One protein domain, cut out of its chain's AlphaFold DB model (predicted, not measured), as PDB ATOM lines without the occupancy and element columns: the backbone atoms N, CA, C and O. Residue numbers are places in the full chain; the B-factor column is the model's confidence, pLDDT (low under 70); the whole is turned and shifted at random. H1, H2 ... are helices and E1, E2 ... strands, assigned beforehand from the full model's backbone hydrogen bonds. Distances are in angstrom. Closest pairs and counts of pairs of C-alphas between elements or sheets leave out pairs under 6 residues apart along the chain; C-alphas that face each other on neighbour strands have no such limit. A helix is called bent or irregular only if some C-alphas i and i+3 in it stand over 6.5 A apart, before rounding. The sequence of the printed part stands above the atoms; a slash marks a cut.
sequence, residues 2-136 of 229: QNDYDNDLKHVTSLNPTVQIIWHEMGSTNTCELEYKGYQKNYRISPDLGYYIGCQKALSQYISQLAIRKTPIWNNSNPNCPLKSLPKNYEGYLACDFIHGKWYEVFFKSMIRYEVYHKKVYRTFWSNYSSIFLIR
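AT A GLANCE: This is residues 2 to 136 of the 229 residues of an uncharacterized protein of Onchocerca ochengi (UniProt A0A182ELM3). A long, twisted antiparallel sheet has the hairpin E4 and E5 as its longest part, one end of which reaches out as an arm. The short E3 makes one edge of the sheet beside E2, about midway along the sheet's length, with H2 and much of the long links before and after it beyond that edge, while H1 packs on E1 with its residues 5 to 9. The 135 printed residues run H1 E1 E2 H2 E3 H3 E4 E5, mixed in class, with sheet order E3 E2 E1 E4 E5. The whole is elongated, 54 by 32 by 25 A, and only just compact, close to loose, with a radius of gyration of the C-alphas of 17.0 A.

HOW THE PARTS SIT: E4, residues 104 to 118, and edge strand E5, residues 121 to 135, form a hairpin at 167 degrees; N 110 and O 129 are 2.8 A apart. E1, residues 14 to 25, is antiparallel to E4, with N 18 and O 111 at 2.8 A, and forms a hairpin with E2, residues 31 to 37, with N 21 and O 34 at 2.8 A. Edge strand E3, residues 83 to 85, pairs with E2 through N 84 and O 35, 2.7 A. These pairs are within hydrogen-bond range. H1, residues 2 to 9, is over E1 at a height over the sheet of 10.3 A; its closest C-alphas to E1 are Leu 9 and Leu 15, 6.3 A. H3, residues 90 to 94, is on the same face, over none of the strands. H2, residues 53 to 67, is not on the sheet, and is close to but not clearly touching H3: C-alphas 66 and 90 are 5.4 A apart. Every O i to N i+4 pair is within range in H1 and H3, and 9 of 11 in H2.

IN THESE COORDINATES: E5 is 45.2 A long, E4 44.8 A, E1 36.9 A, H2 20.7 A and E2 20.2 A. H1 begins at C-alpha 2 (-21.540, -46.077, 51.764), and E5 ends at C-alpha 135 (-40.327, -63.893, 38.074). H2 is irregular: C-alphas 54 and 57 are 8.3 A apart.

THE WHOLE: The C-alphas farthest apart, Gly 101 and Lys 120, are 56.9 A apart. The printed part has no cut; the links E2 to H2 and H2 to E3 are long. Mean pLDDT of the printed part is 82.9; it is under 70 at residues 2 to 3, 41, 46 to 51, 53 and 76 to 77.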
ATOM      1  N   GLN A   2     -22.180 -47.356  52.157       56.50
ATOM      2  CA  GLN A   2     -21.540 -46.077  51.764       56.50
ATOM      3  C   GLN A   2     -20.034 -46.187  52.066       56.50
ATOM      4  O   GLN A   2     -19.209 -46.008  51.187       56.50
ATOM      5  N   ASN A   3     -19.720 -46.766  53.236       59.66
ATOM      6  CA  ASN A   3     -18.379 -47.227  53.594       59.66
ATOM      7  C   ASN A   3     -17.711 -48.178  52.585       59.66
ATOM      8  O   ASN A   3     -16.497 -48.229  52.601       59.66
ATOM      9  N   ASP A   4     -18.435 -48.947  51.758       73.62
ATOM     10  CA  ASP A   4     -17.777 -49.913  50.850       73.62
ATOM     11  C   ASP A   4     -17.350 -49.186  49.579       73.62
ATOM     12  O   ASP A   4     -16.201 -49.295  49.173       73.62
ATOM     13  N   TYR A   5     -18.232 -48.334  49.042       79.44
ATOM     14  CA  TYR A   5     -17.871 -47.377  48.000       79.44
ATOM     15  C   TYR A   5     -16.730 -46.455  48.456       79.44
ATOM     16  O   TYR A   5     -15.735 -46.327  47.753       79.44
ATOM     17  N   ASP A   6     -16.834 -45.860  49.649       80.06
ATOM     18  CA  ASP A   6     -15.816 -44.950  50.186       80.06
ATOM     19  C   ASP A   6     -14.499 -45.672  50.511       80.06
ATOM     20  O   ASP A   6     -13.432 -45.062  50.444       80.06
ATOM     21  N   ASN A   7     -14.540 -46.960  50.868       83.31
ATOM     22  CA  ASN A   7     -13.333 -47.763  51.066       83.31
ATOM     23  C   ASN A   7     -12.683 -48.131  49.734       83.31
ATOM     24  O   ASN A   7     -11.478 -47.938  49.592       83.31
ATOM     25  N   ASP A   8     -13.458 -48.582  48.749       81.06
ATOM     26  CA  ASP A   8     -12.936 -48.909  47.422       81.06
ATOM     27  C   ASP A   8     -12.371 -47.660  46.733       81.06
ATOM     28  O   ASP A   8     -11.292 -47.715  46.143       81.06
ATOM     29  N   LEU A   9     -13.027 -46.504  46.897       84.88
ATOM     30  CA  LEU A   9     -12.575 -45.213  46.376       84.88
ATOM     31  C   LEU A   9     -11.204 -44.789  46.931       84.88
ATOM     32  O   LEU A   9     -10.458 -44.112  46.235       84.88
ATOM     33  N   LYS A  10     -10.815 -45.211  48.145       85.50
ATOM     34  CA  LYS A  10      -9.469 -44.916  48.691       85.50
ATOM     35  C   LYS A  10      -8.349 -45.616  47.922       85.50
ATOM     36  O   LYS A  10      -7.199 -45.186  47.999       85.50
ATOM     37  N   HIS A  11      -8.661 -46.698  47.214       83.06
ATOM     38  CA  HIS A  11      -7.682 -47.533  46.521       83.06
ATOM     39  C   HIS A  11      -7.609 -47.266  45.012       83.06
ATOM     40  O   HIS A  11      -6.733 -47.810  44.335       83.06
ATOM     41  N   VAL A  12      -8.500 -46.427  44.478       85.56
ATOM     42  CA  VAL A  12      -8.643 -46.169  43.039       85.56
ATOM     43  C   VAL A  12      -8.741 -44.667  42.771       85.56
ATOM     44  O   VAL A  12      -9.225 -43.903  43.595       85.56
ATOM     45  N   THR A  13      -8.280 -44.212  41.608       84.44
ATOM     46  CA  THR A  13      -8.367 -42.792  41.218       84.44
ATOM     47  C   THR A  13      -9.743 -42.406  40.693       84.44
ATOM     48  O   THR A  13     -10.146 -41.252  40.787       84.44
ATOM     49  N   SER A  14     -10.471 -43.366  40.126       85.38
ATOM     50  CA  SER A  14     -11.844 -43.187  39.665       85.38
ATOM     51  C   SER A  14     -12.611 -44.485  39.864       85.38
ATOM     52  O   SER A  14     -12.066 -45.562  39.619       85.38
ATOM     53  N   LEU A  15     -13.871 -44.377  40.284       85.88
ATOM     54  CA  LEU A  15     -14.786 -45.497  40.461       85.88
ATOM     55  C   LEU A  15     -16.137 -45.128  39.849       85.88
ATOM     56  O   LEU A  15     -16.807 -44.202  40.297       85.88
ATOM     57  N   ASN A  16     -16.546 -45.862  38.820       87.94
ATOM     58  CA  ASN A  16     -17.805 -45.663  38.114       87.94
ATOM     59  C   ASN A  16     -18.632 -46.951  38.164       87.94
ATOM     60  O   ASN A  16     -18.532 -47.787  37.262       87.94
ATOM     61  N   PRO A  17     -19.454 -47.119  39.213       88.75
ATOM     62  CA  PRO A  17     -20.325 -48.270  39.345       88.75
ATOM     63  C   PRO A  17     -21.683 -48.018  38.677       88.75
ATOM     64  O   PRO A  17     -22.317 -46.966  38.844       88.75
ATOM     65  N   THR A  18     -22.143 -49.001  37.916       90.94
ATOM     66  CA  THR A  18     -23.389 -48.975  37.141       90.94
ATOM     67  C   THR A  18     -24.104 -50.305  37.277       90.94
ATOM     68  O   THR A  18     -23.485 -51.359  37.145       90.94
ATOM     69  N   VAL A  19     -25.411 -50.255  37.505       91.12
ATOM     70  CA  VAL A  19     -26.272 -51.438  37.498       91.12
ATOM     71  C   VAL A  19     -27.392 -51.205  36.504       91.12
ATOM     72  O   VAL A  19     -28.096 -50.209  36.593       91.12
ATOM     73  N   GLN A  20     -27.560 -52.121  35.567       92.75
ATOM     74  CA  GLN A  20     -28.607 -52.106  34.561       92.75
ATOM     75  C   GLN A  20     -29.562 -53.266  34.840       92.75
ATOM     76  O   GLN A  20     -29.140 -54.417  34.975       92.75
ATOM     77  N   ILE A  21     -30.849 -52.955  34.933       92.00
ATOM     78  CA  ILE A  21     -31.922 -53.928  35.113       92.00
ATOM     79  C   ILE A  21     -32.842 -53.813  33.905       92.00
ATOM     80  O   ILE A  21     -33.367 -52.738  33.619       92.00
ATOM     81  N   ILE A  22     -33.014 -54.921  33.193       92.06
ATOM     82  CA  ILE A  22     -33.853 -55.009  31.999       92.06
ATOM     83  C   ILE A  22     -34.877 -56.101  32.240       92.06
ATOM     84  O   ILE A  22     -34.505 -57.189  32.668       92.06
ATOM     85  N   TRP A  23     -36.148 -55.857  31.953       92.06
ATOM     86  CA  TRP A  23     -37.156 -56.907  32.019       92.06
ATOM     87  C   TRP A  23     -38.193 -56.786  30.918       92.06
ATOM     88  O   TRP A  23     -38.411 -55.716  30.352       92.06
ATOM     89  N   HIS A  24     -38.825 -57.913  30.613       92.06
ATOM     90  CA  HIS A  24     -39.906 -57.991  29.643       92.06
ATOM     91  C   HIS A  24     -40.842 -59.154  29.967       92.06
ATOM     92  O   HIS A  24     -40.447 -60.126  30.616       92.06
ATOM     93  N   GLU A  25     -42.098 -59.028  29.546       90.56
ATOM     94  CA  GLU A  25     -43.064 -60.126  29.620       90.56
ATOM     95  C   GLU A  25     -42.684 -61.204  28.600       90.56
ATOM     96  O   GLU A  25     -42.382 -60.896  27.443       90.56
ATOM     97  N   MET A  26     -42.746 -62.474  29.002       87.12
ATOM     98  CA  MET A  26     -42.524 -63.590  28.085       87.12
ATOM     99  C   MET A  26     -43.530 -63.551  26.927       87.12
ATOM    100  O   MET A  26     -44.737 -63.662  27.135       87.12
ATOM    101  N   GLY A  27     -43.021 -63.419  25.700       82.81
ATOM    102  CA  GLY A  27     -43.830 -63.314  24.480       82.81
ATOM    103  C   GLY A  27     -44.163 -61.881  24.046       82.81
ATOM    104  O   GLY A  27     -44.787 -61.706  23.003       82.81
ATOM    105  N   SER A  28     -43.731 -60.863  24.798       86.25
ATOM    106  CA  SER A  28     -43.796 -59.457  24.386       86.25
ATOM    107  C   SER A  28     -42.476 -59.006  23.760       86.25
ATOM    108  O   SER A  28     -41.400 -59.429  24.174       86.25
ATOM    109  N   THR A  29     -42.550 -58.106  22.778       87.19
ATOM    110  CA  THR A  29     -41.376 -57.427  22.205       87.19
ATOM    111  C   THR A  29     -40.946 -56.207  23.015       87.19
ATOM    112  O   THR A  29     -39.870 -55.662  22.778       87.19
ATOM    113  N   ASN A  30     -41.785 -55.748  23.947       88.31
ATOM    114  CA  ASN A  30     -41.532 -54.528  24.701       88.31
ATOM    115  C   ASN A  30     -40.692 -54.831  25.939       88.31
ATOM    116  O   ASN A  30     -41.051 -55.670  26.764       88.31
ATOM    117  N   THR A  31     -39.595 -54.095  26.083       90.38
ATOM    118  CA  THR A  31     -38.648 -54.226  27.191       90.38
ATOM    119  C   THR A  31     -38.625 -52.945  28.010       90.38
ATOM    120  O   THR A  31     -38.523 -51.851  27.445       90.38
ATOM    121  N   CYS A  32     -38.643 -53.073  29.331       90.06
ATOM    122  CA  CYS A  32     -38.298 -51.980  30.224       90.06
ATOM    123  C   CYS A  32     -36.819 -52.068  30.599       90.06
ATOM    124  O   CYS A  32     -36.307 -53.142  30.910       90.06
ATOM    125  N   GLU A  33     -36.138 -50.928  30.571       91.25
ATOM    126  CA  GLU A  33     -34.732 -50.794  30.931       91.25
ATOM    127  C   GLU A  33     -34.572 -49.651  31.931       91.25
ATOM    128  O   GLU A  33     -34.998 -48.521  31.676       91.25
ATOM    129  N   LEU A  34     -33.922 -49.950  33.055       90.38
ATOM    130  CA  LEU A  34     -33.521 -48.982  34.066       90.38
ATOM    131  C   LEU A  34     -32.032 -49.118  34.365       90.38
ATOM    132  O   LEU A  34     -31.513 -50.220  34.545       90.38
ATOM    133  N   GLU A  35     -31.353 -47.981  34.478       90.56
ATOM    134  CA  GLU A  35     -29.959 -47.934  34.911       90.56
ATOM    135  C   GLU A  35     -29.851 -47.176  36.230       90.56
ATOM    136  O   GLU A  35     -30.441 -46.111  36.410       90.56
ATOM    137  N   TYR A  36     -29.051 -47.709  37.142       89.75
ATOM    138  CA  TYR A  36     -28.842 -47.223  38.491       89.75
ATOM    139  C   TYR A  36     -27.364 -46.919  38.733       89.75
ATOM    140  O   TYR A  36     -26.457 -47.548  38.177       89.75
ATOM    141  N   LYS A  37     -27.108 -45.978  39.641       87.56
ATOM    142  CA  LYS A  37     -25.807 -45.850  40.307       87.56
ATOM    143  C   LYS A  37     -25.580 -47.118  41.137       87.56
ATOM    144  O   LYS A  37     -26.471 -47.503  41.891       87.56
ATOM    145  N   GLY A  38     -24.427 -47.769  40.982       82.56
ATOM    146  CA  GLY A  38     -24.115 -48.981  41.749       82.56
ATOM    147  C   GLY A  38     -23.841 -48.706  43.237       82.56
ATOM    148  O   GLY A  38     -23.965 -47.572  43.693       82.56
ATOM    149  N   TYR A  39     -23.466 -49.748  43.990       79.88
ATOM    150  CA  TYR A  39     -23.292 -49.727  45.460       79.88
ATOM    151  C   TYR A  39     -24.554 -49.365  46.268       79.88
ATOM    152  O   TYR A  39     -24.474 -49.001  47.442       79.88
ATOM    153  N   GLN A  40     -25.745 -49.516  45.683       71.94
ATOM    154  CA  GLN A  40     -26.985 -49.440  46.456       71.94
ATOM    155  C   GLN A  40     -27.250 -50.769  47.157       71.94
ATOM    156  O   GLN A  40     -27.025 -51.831  46.579       71.94
ATOM    157  N   LYS A  41     -27.754 -50.706  48.400       69.56
ATOM    158  CA  LYS A  41     -28.119 -51.906  49.171       69.56
ATOM    159  C   LYS A  41     -29.195 -52.713  48.447       69.56
ATOM    160  O   LYS A  41     -29.051 -53.911  48.256       69.56
ATOM    161  N   ASN A  42     -30.254 -52.016  48.029       71.81
ATOM    162  CA  ASN A  42     -31.431 -52.592  47.396       71.81
ATOM    163  C   ASN A  42     -31.763 -51.791  46.135       71.81
ATOM    164  O   ASN A  42     -32.028 -50.591  46.224       71.81
ATOM    165  N   TYR A  43     -31.806 -52.460  44.985       77.81
ATOM    166  CA  TYR A  43     -32.322 -51.881  43.745       77.81
ATOM    167  C   TYR A  43     -33.814 -52.168  43.674       77.81
ATOM    168  O   TYR A  43     -34.238 -53.310  43.512       77.81
ATOM    169  N   ARG A  44     -34.620 -51.126  43.862       74.56
ATOM    170  CA  ARG A  44     -36.075 -51.245  43.765       74.56
ATOM    171  C   ARG A  44     -36.495 -51.041  42.324       74.56
ATOM    172  O   ARG A  44     -36.004 -50.117  41.683       74.56
ATOM    173  N   ILE A  45     -37.414 -51.871  41.856       75.00
ATOM    174  CA  ILE A  45     -38.052 -51.743  40.552       75.00
ATOM    175  C   ILE A  45     -39.470 -51.253  40.837       75.00
ATOM    176  O   ILE A  45     -40.275 -52.009  41.376       75.00
ATOM    177  N   SER A  46     -39.739 -49.974  40.576       65.75
ATOM    178  CA  SER A  46     -41.035 -49.352  40.868       65.75
ATOM    179  C   SER A  46     -41.554 -48.660  39.609       65.75
ATOM    180  O   SER A  46     -40.939 -47.675  39.189       65.75
ATOM    181  N   PRO A  47     -42.638 -49.155  38.984       59.69
ATOM    182  CA  PRO A  47     -43.160 -48.588  37.739       59.69
ATOM    183  C   PRO A  47     -43.753 -47.188  37.927       59.69
ATOM    184  O   PRO A  47     -43.748 -46.382  37.004       59.69
ATOM    185  N   ASP A  48     -44.220 -46.878  39.135       59.75
ATOM    186  CA  ASP A  48     -44.778 -45.579  39.508       59.75
ATOM    187  C   ASP A  48     -43.707 -44.502  39.742       59.75
ATOM    188  O   ASP A  48     -44.040 -43.319  39.795       59.75
ATOM    189  N   LEU A  49     -42.431 -44.893  39.893       64.25
ATOM    190  CA  LEU A  49     -41.262 -44.031  40.138       64.25
ATOM    191  C   LEU A  49     -41.403 -43.060  41.340       64.25
ATOM    192  O   LEU A  49     -40.459 -42.334  41.663       64.25
ATOM    193  N   GLY A  50     -42.537 -43.071  42.053       58.84
ATOM    194  CA  GLY A  50     -42.881 -42.174  43.159       58.84
ATOM    195  C   GLY A  50     -42.041 -42.403  44.411       58.84
ATOM    196  O   GLY A  50     -41.918 -41.516  45.250       58.84
ATOM    197  N   TYR A  51     -41.386 -43.561  44.498       63.94
ATOM    198  CA  TYR A  51     -40.466 -43.894  45.578       63.94
ATOM    199  C   TYR A  51     -39.153 -43.087  45.536       63.94
ATOM    200  O   TYR A  51     -38.491 -42.906  46.560       63.94
ATOM    201  N   TYR A  52     -38.749 -42.567  44.372       72.81
ATOM    202  CA  TYR A  52     -37.481 -41.848  44.219       72.81
ATOM    203  C   TYR A  52     -37.619 -40.360  44.564       72.81
ATOM    204  O   TYR A  52     -37.444 -39.491  43.708       72.81
ATOM    205  N   ILE A  53     -37.887 -40.069  45.842       69.50
ATOM    206  CA  ILE A  53     -38.114 -38.712  46.381       69.50
ATOM    207  C   ILE A  53     -37.030 -37.729  45.908       69.50
ATOM    208  O   ILE A  53     -37.332 -36.616  45.477       69.50
ATOM    209  N   GLY A  54     -35.765 -38.166  45.894       70.25
ATOM    210  CA  GLY A  54     -34.623 -37.345  45.488       70.25
ATOM    211  C   GLY A  54     -34.711 -36.777  44.068       70.25
ATOM    212  O   GLY A  54     -34.184 -35.698  43.826       70.25
ATOM    213  N   CYS A  55     -35.391 -37.445  43.133       77.00
ATOM    214  CA  CYS A  55     -35.546 -36.991  41.745       77.00
ATOM    215  C   CYS A  55     -36.992 -36.975  41.244       77.00
ATOM    216  O   CYS A  55     -37.221 -36.869  40.040       77.00
ATOM    217  N   GLN A  56     -37.968 -36.983  42.153       76.75
ATOM    218  CA  GLN A  56     -39.393 -37.060  41.829       76.75
ATOM    219  C   GLN A  56     -39.850 -35.971  40.843       76.75
ATOM    220  O   GLN A  56     -40.611 -36.251  39.921       76.75
ATOM    221  N   LYS A  57     -39.336 -34.739  40.976       73.88
ATOM    222  CA  LYS A  57     -39.639 -33.632  40.049       73.88
ATOM    223  C   LYS A  57     -39.095 -33.866  38.634       73.88
ATOM    224  O   LYS A  57     -39.771 -33.554  37.661       73.88
ATOM    225  N   ALA A  58     -37.875 -34.388  38.510       77.19
ATOM    226  CA  ALA A  58     -37.290 -34.694  37.204       77.19
ATOM    227  C   ALA A  58     -38.009 -35.886  36.557       77.19
ATOM    228  O   ALA A  58     -38.282 -35.866  35.361       77.19
ATOM    229  N   LEU A  59     -38.377 -36.885  37.365       79.31
ATOM    230  CA  LEU A  59     -39.142 -38.053  36.933       79.31
ATOM    231  C   LEU A  59     -40.527 -37.658  36.421       79.31
ATOM    232  O   LEU A  59     -40.906 -38.070  35.331       79.31
ATOM    233  N   SER A  60     -41.261 -36.808  37.142       77.88
ATOM    234  CA  SER A  60     -42.592 -36.374  36.704       77.88
ATOM    235  C   SER A  60     -42.546 -35.585  35.392       77.88
ATOM    236  O   SER A  60     -43.373 -35.810  34.508       77.88
ATOM    237  N   GLN A  61     -41.545 -34.717  35.214       78.00
ATOM    238  CA  GLN A  61     -41.313 -34.013  33.948       78.00
ATOM    239  C   GLN A  61     -40.960 -34.979  32.812       78.00
ATOM    240  O   GLN A  61     -41.492 -34.848  31.711       78.00
ATOM    241  N   TYR A  62     -40.107 -35.967  33.085       82.94
ATOM    242  CA  TYR A  62     -39.707 -36.990  32.121       82.94
ATOM    243  C   TYR A  62     -40.902 -37.837  31.653       82.94
ATOM    244  O   TYR A  62     -41.130 -37.982  30.454       82.94
ATOM    245  N   ILE A  63     -41.724 -38.321  32.590       81.06
ATOM    246  CA  ILE A  63     -42.941 -39.098  32.301       81.06
ATOM    247  C   ILE A  63     -43.960 -38.249  31.530       81.06
ATOM    248  O   ILE A  63     -44.573 -38.728  30.580       81.06
ATOM    249  N   SER A  64     -44.120 -36.971  31.889       80.00
ATOM    250  CA  SER A  64     -44.996 -36.042  31.164       80.00
ATOM    251  C   SER A  64     -44.556 -35.868  29.703       80.00
ATOM    252  O   SER A  64     -45.382 -35.925  28.791       80.00
ATOM    253  N   GLN A  65     -43.249 -35.740  29.452       81.06
ATOM    254  CA  GLN A  65     -42.696 -35.668  28.095       81.06
ATOM    255  C   GLN A  65     -42.918 -36.970  27.314       81.06
ATOM    256  O   GLN A  65     -43.345 -36.914  26.159       81.06
ATOM    257  N   LEU A  66     -42.707 -38.123  27.958       83.44
ATOM    258  CA  LEU A  66     -42.991 -39.441  27.387       83.44
ATOM    259  C   LEU A  66     -44.466 -39.607  27.003       83.44
ATOM    260  O   LEU A  66     -44.761 -40.090  25.912       83.44
ATOM    261  N   ALA A  67     -45.388 -39.186  27.871       80.94
ATOM    262  CA  ALA A  67     -46.828 -39.284  27.633       80.94
ATOM    263  C   ALA A  67     -47.273 -38.448  26.420       80.94
ATOM    264  O   ALA A  67     -48.135 -38.869  25.654       80.94
ATOM    265  N   ILE A  68     -46.629 -37.298  26.194       84.25
ATOM    266  CA  ILE A  68     -46.859 -36.431  25.025       84.25
ATOM    267  C   ILE A  68     -46.043 -36.914  23.798       84.25
ATOM    268  O   ILE A  68     -46.023 -36.262  22.758       84.25
ATOM    269  N   ARG A  69     -45.372 -38.075  23.889       80.75
ATOM    270  CA  ARG A  69     -44.503 -38.665  22.850       80.75
ATOM    271  C   ARG A  69     -43.371 -37.741  22.383       80.75
ATOM    272  O   ARG A  69     -42.911 -37.835  21.246       80.75
ATOM    273  N   LYS A  70     -42.905 -36.847  23.257       76.44
ATOM    274  CA  LYS A  70     -41.698 -36.044  23.023       76.44
ATOM    275  C   LYS A  70     -40.467 -36.831  23.458       76.44
ATOM    276  O   LYS A  70     -40.544 -37.624  24.389       76.44
ATOM    277  N   THR A  71     -39.326 -36.577  22.817       76.44
ATOM    278  CA  THR A  71     -38.032 -37.129  23.241       76.44
ATOM    279  C   THR A  71     -37.701 -36.607  24.638       76.44
ATOM    280  O   THR A  71     -37.492 -35.396  24.788       76.44
ATOM    281  N   PRO A  72     -37.689 -37.466  25.665       76.75
ATOM    282  CA  PRO A  72     -37.615 -36.993  27.029       76.75
ATOM    283  C   PRO A  72     -36.159 -36.682  27.399       76.75
ATOM    284  O   PRO A  72     -35.235 -37.418  27.045       76.75
ATOM    285  N   ILE A  73     -35.939 -35.581  28.115       76.75
ATOM    286  CA  ILE A  73     -34.597 -35.180  28.554       76.75
ATOM    287  C   ILE A  73     -34.422 -35.635  29.997       76.75
ATOM    288  O   ILE A  73     -35.047 -35.093  30.909       76.75
ATOM    289  N   TRP A  74     -33.567 -36.636  30.214       81.06
ATOM    290  CA  TRP A  74     -33.230 -37.086  31.560       81.06
ATOM    291  C   TRP A  74     -32.042 -36.302  32.112       81.06
ATOM    292  O   TRP A  74     -30.953 -36.320  31.537       81.06
ATOM    293  N   ASN A  75     -32.246 -35.631  33.246       74.38
ATOM    294  CA  ASN A  75     -31.184 -34.924  33.944       74.38
ATOM    295  C   ASN A  75     -30.692 -35.740  35.152       74.38
ATOM    296  O   ASN A  75     -31.345 -35.792  36.192       74.38
ATOM    297  N   ASN A  76     -29.504 -36.332  35.016       69.69
ATOM    298  CA  ASN A  76     -28.841 -37.129  36.052       69.69
ATOM    299  C   ASN A  76     -27.921 -36.291  36.975       69.69
ATOM    300  O   ASN A  76     -27.102 -36.832  37.715       69.69
ATOM    301  N   SER A  77     -28.010 -34.957  36.951       68.81
ATOM    302  CA  SER A  77     -27.141 -34.105  37.778       68.81
ATOM    303  C   SER A  77     -27.434 -34.189  39.278       68.81
ATOM    304  O   SER A  77     -26.622 -33.732  40.078       68.81
ATOM    305  N   ASN A  78     -28.571 -34.756  39.692       74.25
ATOM    306  CA  ASN A  78     -28.908 -34.837  41.108       74.25
ATOM    307  C   ASN A  78     -28.140 -35.987  41.801       74.25
ATOM    308  O   ASN A  78     -28.358 -37.160  41.468       74.25
ATOM    309  N   PRO A  79     -27.270 -35.695  42.791       70.81
ATOM    310  CA  PRO A  79     -26.507 -36.722  43.495       70.81
ATOM    311  C   PRO A  79     -27.412 -37.703  44.248       70.81
ATOM    312  O   PRO A  79     -27.121 -38.898  44.245       70.81
ATOM    313  N   ASN A  80     -28.551 -37.235  44.767       74.19
ATOM    314  CA  ASN A  80     -29.504 -38.029  45.549       74.19
ATOM    315  C   ASN A  80     -30.414 -38.912  44.684       74.19
ATOM    316  O   ASN A  80     -31.201 -39.691  45.218       74.19
ATOM    317  N   CYS A  81     -30.342 -38.794  43.354       80.75
ATOM    318  CA  CYS A  81     -31.082 -39.675  42.463       80.75
ATOM    319  C   CYS A  81     -30.299 -40.974  42.229       80.75
ATOM    320  O   CYS A  81     -29.168 -40.912  41.731       80.75
ATOM    321  N   PRO A  82     -30.879 -42.144  42.539       84.31
ATOM    322  CA  PRO A  82     -30.237 -43.426  42.281       84.31
ATOM    323  C   PRO A  82     -30.258 -43.824  40.800       84.31
ATOM    324  O   PRO A  82     -29.513 -44.723  40.421       84.31
ATOM    325  N   LEU A  83     -31.097 -43.185  39.978       86.69
ATOM    326  CA  LEU A  83     -31.332 -43.532  38.576       86.69
ATOM    327  C   LEU A  83     -30.385 -42.769  37.643       86.69
ATOM    328  O   LEU A  83     -30.309 -41.544  37.686       86.69
ATOM    329  N   LYS A  84     -29.699 -43.501  36.763       86.81
ATOM    330  CA  LYS A  84     -28.873 -42.966  35.674       86.81
ATOM    331  C   LYS A  84     -29.618 -42.879  34.346       86.81
ATOM    332  O   LYS A  84     -29.394 -41.916  33.619       86.81
ATOM    333  N   SER A  85     -30.488 -43.843  34.054       86.62
ATOM    334  CA  SER A  85     -31.230 -43.934  32.793       86.62
ATOM    335  C   SER A  85     -32.635 -44.487  33.027       86.62
ATOM    336  O   SER A  85     -32.868 -45.237  33.979       86.62
ATOM    337  N   LEU A  86     -33.553 -44.099  32.145       87.69
ATOM    338  CA  LEU A  86     -34.977 -44.423  32.156       87.69
ATOM    339  C   LEU A  86     -35.417 -44.909  30.762       87.69
ATOM    340  O   LEU A  86     -34.701 -44.673  29.780       87.69
ATOM    341  N   PRO A  87     -36.608 -45.525  30.640       87.94
ATOM    342  CA  PRO A  87     -37.129 -45.971  29.356       87.94
ATOM    343  C   PRO A  87     -37.328 -44.786  28.410       87.94
ATOM    344  O   PRO A  87     -38.041 -43.835  28.721       87.94
ATOM    345  N   LYS A  88     -36.718 -44.863  27.226       85.88
ATOM    346  CA  LYS A  88     -36.688 -43.756  26.252       85.88
ATOM    347  C   LYS A  88     -38.023 -43.525  25.543       85.88
ATOM    348  O   LYS A  88     -38.269 -42.427  25.048       85.88
ATOM    349  N   ASN A  89     -38.864 -44.558  25.497       86.56
ATOM    350  CA  ASN A  89     -40.117 -44.584  24.750       86.56
ATOM    351  C   ASN A  89     -41.285 -44.904  25.685       86.56
ATOM    352  O   ASN A  89     -41.128 -45.633  26.665       86.56
ATOM    353  N   TYR A  90     -42.476 -44.419  25.330       84.19
ATOM    354  CA  TYR A  90     -43.690 -44.647  26.115       84.19
ATOM    355  C   TYR A  90     -44.046 -46.139  26.245       84.19
ATOM    356  O   TYR A  90     -44.435 -46.587  27.316       84.19
ATOM    357  N   GLU A  91     -43.839 -46.931  25.191       86.88
ATOM    358  CA  GLU A  91     -44.071 -48.386  25.218       86.88
ATOM    359  C   GLU A  91     -43.124 -49.113  26.179       86.88
ATOM    360  O   GLU A  91     -43.555 -49.994  26.919       86.88
ATOM    361  N   GLY A  92     -41.851 -48.703  26.220       86.50
ATOM    362  CA  GLY A  92     -40.878 -49.234  27.176       86.50
ATOM    363  C   GLY A  92     -41.224 -48.853  28.614       86.50
ATOM    364  O   GLY A  92     -41.069 -49.670  29.512       86.50
ATOM    365  N   TYR A  93     -41.757 -47.645  28.824       85.31
ATOM    366  CA  TYR A  93     -42.275 -47.217  30.124       85.31
ATOM    367  C   TYR A  93     -43.495 -48.042  30.562       85.31
ATOM    368  O   TYR A  93     -43.548 -48.493  31.700       85.31
ATOM    369  N   LEU A  94     -44.449 -48.302  29.663       84.25
ATOM    370  CA  LEU A  94     -45.601 -49.160  29.967       84.25
ATOM    371  C   LEU A  94     -45.189 -50.606  30.269       84.25
ATOM    372  O   LEU A  94     -45.771 -51.231  31.150       84.25
ATOM    373  N   ALA A  95     -44.162 -51.123  29.590       86.50
ATOM    374  CA  ALA A  95     -43.610 -52.451  29.864       86.50
ATOM    375  C   ALA A  95     -42.958 -52.570  31.253       86.50
ATOM    376  O   ALA A  95     -42.694 -53.680  31.714       86.50
ATOM    377  N   CYS A  96     -42.697 -51.445  31.930       85.62
ATOM    378  CA  CYS A  96     -42.188 -51.455  33.295       85.62
ATOM    379  C   CYS A  96     -43.245 -51.900  34.312       85.62
ATOM    380  O   CYS A  96     -42.871 -52.345  35.397       85.62
ATOM    381  N   ASP A  97     -44.537 -51.778  33.988       83.06
ATOM    382  CA  ASP A  97     -45.620 -52.178  34.883       83.06
ATOM    383  C   ASP A  97     -45.807 -53.700  34.880       83.06
ATOM    384  O   ASP A  97     -46.012 -54.339  33.843       83.06
ATOM    385  N   PHE A  98     -45.718 -54.299  36.066       83.56
ATOM    386  CA  PHE A  98     -45.843 -55.739  36.234       83.56
ATOM    387  C   PHE A  98     -47.316 -56.146  36.274       83.56
ATOM    388  O   PHE A  98     -48.062 -55.815  37.196       83.56
ATOM    389  N   ILE A  99     -47.720 -56.960  35.304       82.50
ATOM    390  CA  ILE A  99     -49.055 -57.540  35.226       82.50
ATOM    391  C   ILE A  99     -49.100 -58.796  36.094       82.50
ATOM    392  O   ILE A  99     -48.270 -59.704  35.993       82.50
ATOM    393  N   HIS A 100     -50.110 -58.854  36.957       83.81
ATOM    394  CA  HIS A 100     -50.335 -59.982  37.854       83.81
ATOM    395  C   HIS A 100     -50.462 -61.307  37.090       83.81
ATOM    396  O   HIS A 100     -51.150 -61.401  36.074       83.81
ATOM    397  N   GLY A 101     -49.791 -62.343  37.596       81.44
ATOM    398  CA  GLY A 101     -49.901 -63.704  37.079       81.44
ATOM    399  C   GLY A 101     -49.126 -63.990  35.789       81.44
ATOM    400  O   GLY A 101     -49.058 -65.166  35.417       81.44
ATOM    401  N   LYS A 102     -48.517 -62.980  35.153       87.19
ATOM    402  CA  LYS A 102     -47.665 -63.122  33.960       87.19
ATOM    403  C   LYS A 102     -46.219 -63.467  34.319       87.19
ATOM    404  O   LYS A 102     -45.759 -63.181  35.422       87.19
ATOM    405  N   TRP A 103     -45.521 -64.114  33.391       89.88
ATOM    406  CA  TRP A 103     -44.107 -64.450  33.533       89.88
ATOM    407  C   TRP A 103     -43.237 -63.357  32.928       89.88
ATOM    408  O   TRP A 103     -43.494 -62.906  31.811       89.88
ATOM    409  N   TYR A 104     -42.196 -62.976  33.657       91.25
ATOM    410  CA  TYR A 104     -41.220 -61.984  33.233       91.25
ATOM    411  C   TYR A 104     -39.814 -62.554  33.329       91.25
ATOM    412  O   TYR A 104     -39.464 -63.216  34.311       91.25
ATOM    413  N   GLU A 105     -39.004 -62.248  32.324       92.06
ATOM    414  CA  GLU A 105     -37.567 -62.476  32.359       92.06
ATOM    415  C   GLU A 105     -36.871 -61.162  32.718       92.06
ATOM    416  O   GLU A 105     -37.078 -60.134  32.068       92.06
ATOM    417  N   VAL A 106     -36.072 -61.199  33.783       91.69
ATOM    418  CA  VAL A 106     -35.344 -60.051  34.323       91.69
ATOM    419  C   VAL A 106     -33.851 -60.298  34.182       91.69
ATOM    420  O   VAL A 106     -33.285 -61.186  34.818       91.69
ATOM    421  N   PHE A 107     -33.195 -59.466  33.387       93.25
ATOM    422  CA  PHE A 107     -31.751 -59.407  33.255       93.25
ATOM    423  C   PHE A 107     -31.193 -58.377  34.223       93.25
ATOM    424  O   PHE A 107     -31.522 -57.193  34.167       93.25
ATOM    425  N   PHE A 108     -30.289 -58.827  35.077       91.62
ATOM    426  CA  PHE A 108     -29.513 -57.977  35.957       91.62
ATOM    427  C   PHE A 108     -28.069 -57.948  35.466       91.62
ATOM    428  O   PHE A 108     -27.442 -58.995  35.311       91.62
ATOM    429  N   LYS A 109     -27.534 -56.755  35.218       92.94
ATOM    430  CA  LYS A 109     -26.140 -56.539  34.823       92.94
ATOM    431  C   LYS A 109     -25.521 -55.507  35.755       92.94
ATOM    432  O   LYS A 109     -25.979 -54.374  35.827       92.94
ATOM    433  N   SER A 110     -24.466 -55.890  36.453       90.25
ATOM    434  CA  SER A 110     -23.657 -55.004  37.281       90.25
ATOM    435  C   SER A 110     -22.284 -54.845  36.649       90.25
ATOM    436  O   SER A 110     -21.677 -55.819  36.201       90.25
ATOM    437  N   MET A 111     -21.800 -53.611  36.601       91.12
ATOM    438  CA  MET A 111     -20.496 -53.270  36.060       91.12
ATOM    439  C   MET A 111     -19.844 -52.208  36.937       91.12
ATOM    440  O   MET A 111     -20.458 -51.198  37.280       91.12
ATOM    441  N   ILE A 112     -18.578 -52.422  37.270       88.19
ATOM    442  CA  ILE A 112     -17.752 -51.449  37.974       88.19
ATOM    443  C   ILE A 112     -16.539 -51.161  37.103       88.19
ATOM    444  O   ILE A 112     -15.709 -52.041  36.868       88.19
ATOM    445  N   ARG A 113     -16.438 -49.918  36.629       89.38
ATOM    446  CA  ARG A 113     -15.224 -49.407  35.994       89.38
ATOM    447  C   ARG A 113     -14.382 -48.705  37.038       89.38
ATOM    448  O   ARG A 113     -14.879 -47.785  37.683       89.38
ATOM    449  N   TYR A 114     -13.120 -49.086  37.170       89.44
ATOM    450  CA  TYR A 114     -12.208 -48.415  38.087       89.44
ATOM    451  C   TYR A 114     -10.853 -48.146  37.449       89.44
ATOM    452  O   TYR A 114     -10.405 -48.857  36.546       89.44
ATOM    453  N   GLU A 115     -10.217 -47.077  37.909       90.44
ATOM    454  CA  GLU A 115      -8.910 -46.636  37.437       90.44
ATOM    455  C   GLU A 115      -7.903 -46.705  38.572       90.44
ATOM    456  O   GLU A 115      -8.163 -46.234  39.676       90.44
ATOM    457  N   VAL A 116      -6.740 -47.288  38.299       88.81
ATOM    458  CA  VAL A 116      -5.634 -47.348  39.254       88.81
ATOM    459  C   VAL A 116      -4.445 -46.620  38.657       88.81
ATOM    460  O   VAL A 116      -4.017 -46.910  37.536       88.81
ATOM    461  N   TYR A 117      -3.887 -45.689  39.425       86.12
ATOM    462  CA  TYR A 117      -2.641 -45.027  39.083       86.12
ATOM    463  C   TYR A 117      -1.468 -45.760  39.734       86.12
ATOM    464  O   TYR A 117      -1.327 -45.782  40.956       86.12
ATOM    465  N   HIS A 118      -0.610 -46.369  38.917       83.06
ATOM    466  CA  HIS A 118       0.579 -47.063  39.402       83.06
ATOM    467  C   HIS A 118       1.763 -46.824  38.465       83.06
ATOM    468  O   HIS A 118       1.632 -46.914  37.247       83.06
ATOM    469  N   LYS A 119       2.942 -46.515  39.028       84.06
ATOM    470  CA  LYS A 119       4.185 -46.250  38.272       84.06
ATOM    471  C   LYS A 119       4.005 -45.249  37.113       84.06
ATOM    472  O   LYS A 119       4.478 -45.492  36.008       84.06
ATOM    473  N   LYS A 120       3.339 -44.116  37.369       84.88
ATOM    474  CA  LYS A 120       3.062 -43.044  36.385       84.88
ATOM    475  C   LYS A 120       2.161 -43.435  35.206       84.88
ATOM    476  O   LYS A 120       2.085 -42.694  34.231       84.88
ATOM    477  N   VAL A 121       1.454 -44.560  35.292       85.75
ATOM    478  CA  VAL A 121       0.523 -45.013  34.254       85.75
ATOM    479  C   VAL A 121      -0.854 -45.234  34.871       85.75
ATOM    480  O   VAL A 121      -0.978 -45.869  35.921       85.75
ATOM    481  N   TYR A 122      -1.886 -44.719  34.205       86.00
ATOM    482  CA  TYR A 122      -3.277 -45.033  34.520       86.00
ATOM    483  C   TYR A 122      -3.663 -46.345  33.847       86.00
ATOM    484  O   TYR A 122      -3.458 -46.518  32.645       86.00
ATOM    485  N   ARG A 123      -4.220 -47.274  34.622       88.25
ATOM    486  CA  ARG A 123      -4.797 -48.516  34.102       88.25
ATOM    487  C   ARG A 123      -6.275 -48.569  34.436       88.25
ATOM    488  O   ARG A 123      -6.657 -48.353  35.584       88.25
ATOM    489  N   THR A 124      -7.079 -48.864  33.425       89.12
ATOM    490  CA  THR A 124      -8.522 -49.055  33.532       89.12
ATOM    491  C   THR A 124      -8.832 -50.538  33.668       89.12
ATOM    492  O   THR A 124      -8.292 -51.375  32.944       89.12
ATOM    493  N   PHE A 125      -9.720 -50.864  34.597       88.69
ATOM    494  CA  PHE A 125     -10.184 -52.221  34.841       88.69
ATOM    495  C   PHE A 125     -11.707 -52.260  34.903       88.69
ATOM    496  O   PHE A 125     -12.370 -51.248  35.157       88.69
ATOM    497  N   TRP A 126     -12.243 -53.456  34.672       87.62
ATOM    498  CA  TRP A 126     -13.672 -53.720  34.656       87.62
ATOM    499  C   TRP A 126     -13.970 -54.966  35.476       87.62
ATOM    500  O   TRP A 126     -13.311 -55.992  35.311       87.62
ATOM    501  N   SER A 127     -14.977 -54.870  36.335       86.56
ATOM    502  CA  SER A 127     -15.574 -56.013  37.017       86.56
ATOM    503  C   SER A 127     -17.039 -56.096  36.625       86.56
ATOM    504  O   SER A 127     -17.780 -55.125  36.793       86.56
ATOM    505  N   ASN A 128     -17.437 -57.240  36.071       92.31
ATOM    506  CA  ASN A 128     -18.745 -57.432  35.461       92.31
ATOM    507  C   ASN A 128     -19.434 -58.627  36.116       92.31
ATOM    508  O   ASN A 128     -18.817 -59.669  36.329       92.31
ATOM    509  N   TYR A 129     -20.729 -58.499  36.367       89.69
ATOM    510  CA  TYR A 129     -21.577 -59.588  36.828       89.69
ATOM    511  C   TYR A 129     -22.918 -59.517  36.110       89.69
ATOM    512  O   TYR A 129     -23.499 -58.441  35.979       89.69
ATOM    513  N   SER A 130     -23.426 -60.655  35.654       92.25
ATOM    514  CA  SER A 130     -24.738 -60.733  35.020       92.25
ATOM    515  C   SER A 130     -25.505 -61.945  35.508       92.25
ATOM    516  O   SER A 130     -24.946 -63.038  35.580       92.25
ATOM    517  N   SER A 131     -26.790 -61.763  35.780       91.62
ATOM    518  CA  SER A 131     -27.702 -62.829  36.173       91.62
ATOM    519  C   SER A 131     -29.054 -62.657  35.491       91.62
ATOM    520  O   SER A 131     -29.459 -61.548  35.140       91.62
ATOM    521  N   ILE A 132     -29.744 -63.775  35.298       91.62
ATOM    522  CA  ILE A 132     -31.076 -63.829  34.702       91.62
ATOM    523  C   ILE A 132     -32.012 -64.415  35.748       91.62
ATOM    524  O   ILE A 132     -31.701 -65.438  36.358       91.62
ATOM    525  N   PHE A 133     -33.146 -63.761  35.957       88.62
ATOM    526  CA  PHE A 133     -34.179 -64.199  36.880       88.62
ATOM    527  C   PHE A 133     -35.495 -64.386  36.136       88.62
ATOM    528  O   PHE A 133     -35.864 -63.573  35.291       88.62
ATOM    529  N   LEU A 134     -36.227 -65.436  36.497       89.44
ATOM    530  CA  LEU A 134     -37.602 -65.643  36.063       89.44
ATOM    531  C   LEU A 134     -38.521 -65.315  37.229       89.44
ATOM    532  O   LEU A 134     -38.424 -65.930  38.291       89.44
ATOM    533  N   ILE A 135     -39.403 -64.339  37.034       86.69
ATOM    534  CA  ILE A 135     -40.327 -63.893  38.074       86.69
ATOM    535  C   ILE A 135     -41.769 -64.001  37.591       86.69
ATOM    536  O   ILE A 135     -42.089 -63.746  36.430       86.69
ATOM    537  N   ARG A 136     -42.657 -64.362  38.517       87.38
ATOM    538  CA  ARG A 136     -44.105 -64.332  38.322       87.38
ATOM    539  C   ARG A 136     -44.728 -63.538  39.466       87.38
ATOM    540  O   ARG A 136     -44.841 -64.079  40.568       87.38
TER     541      ARG A 136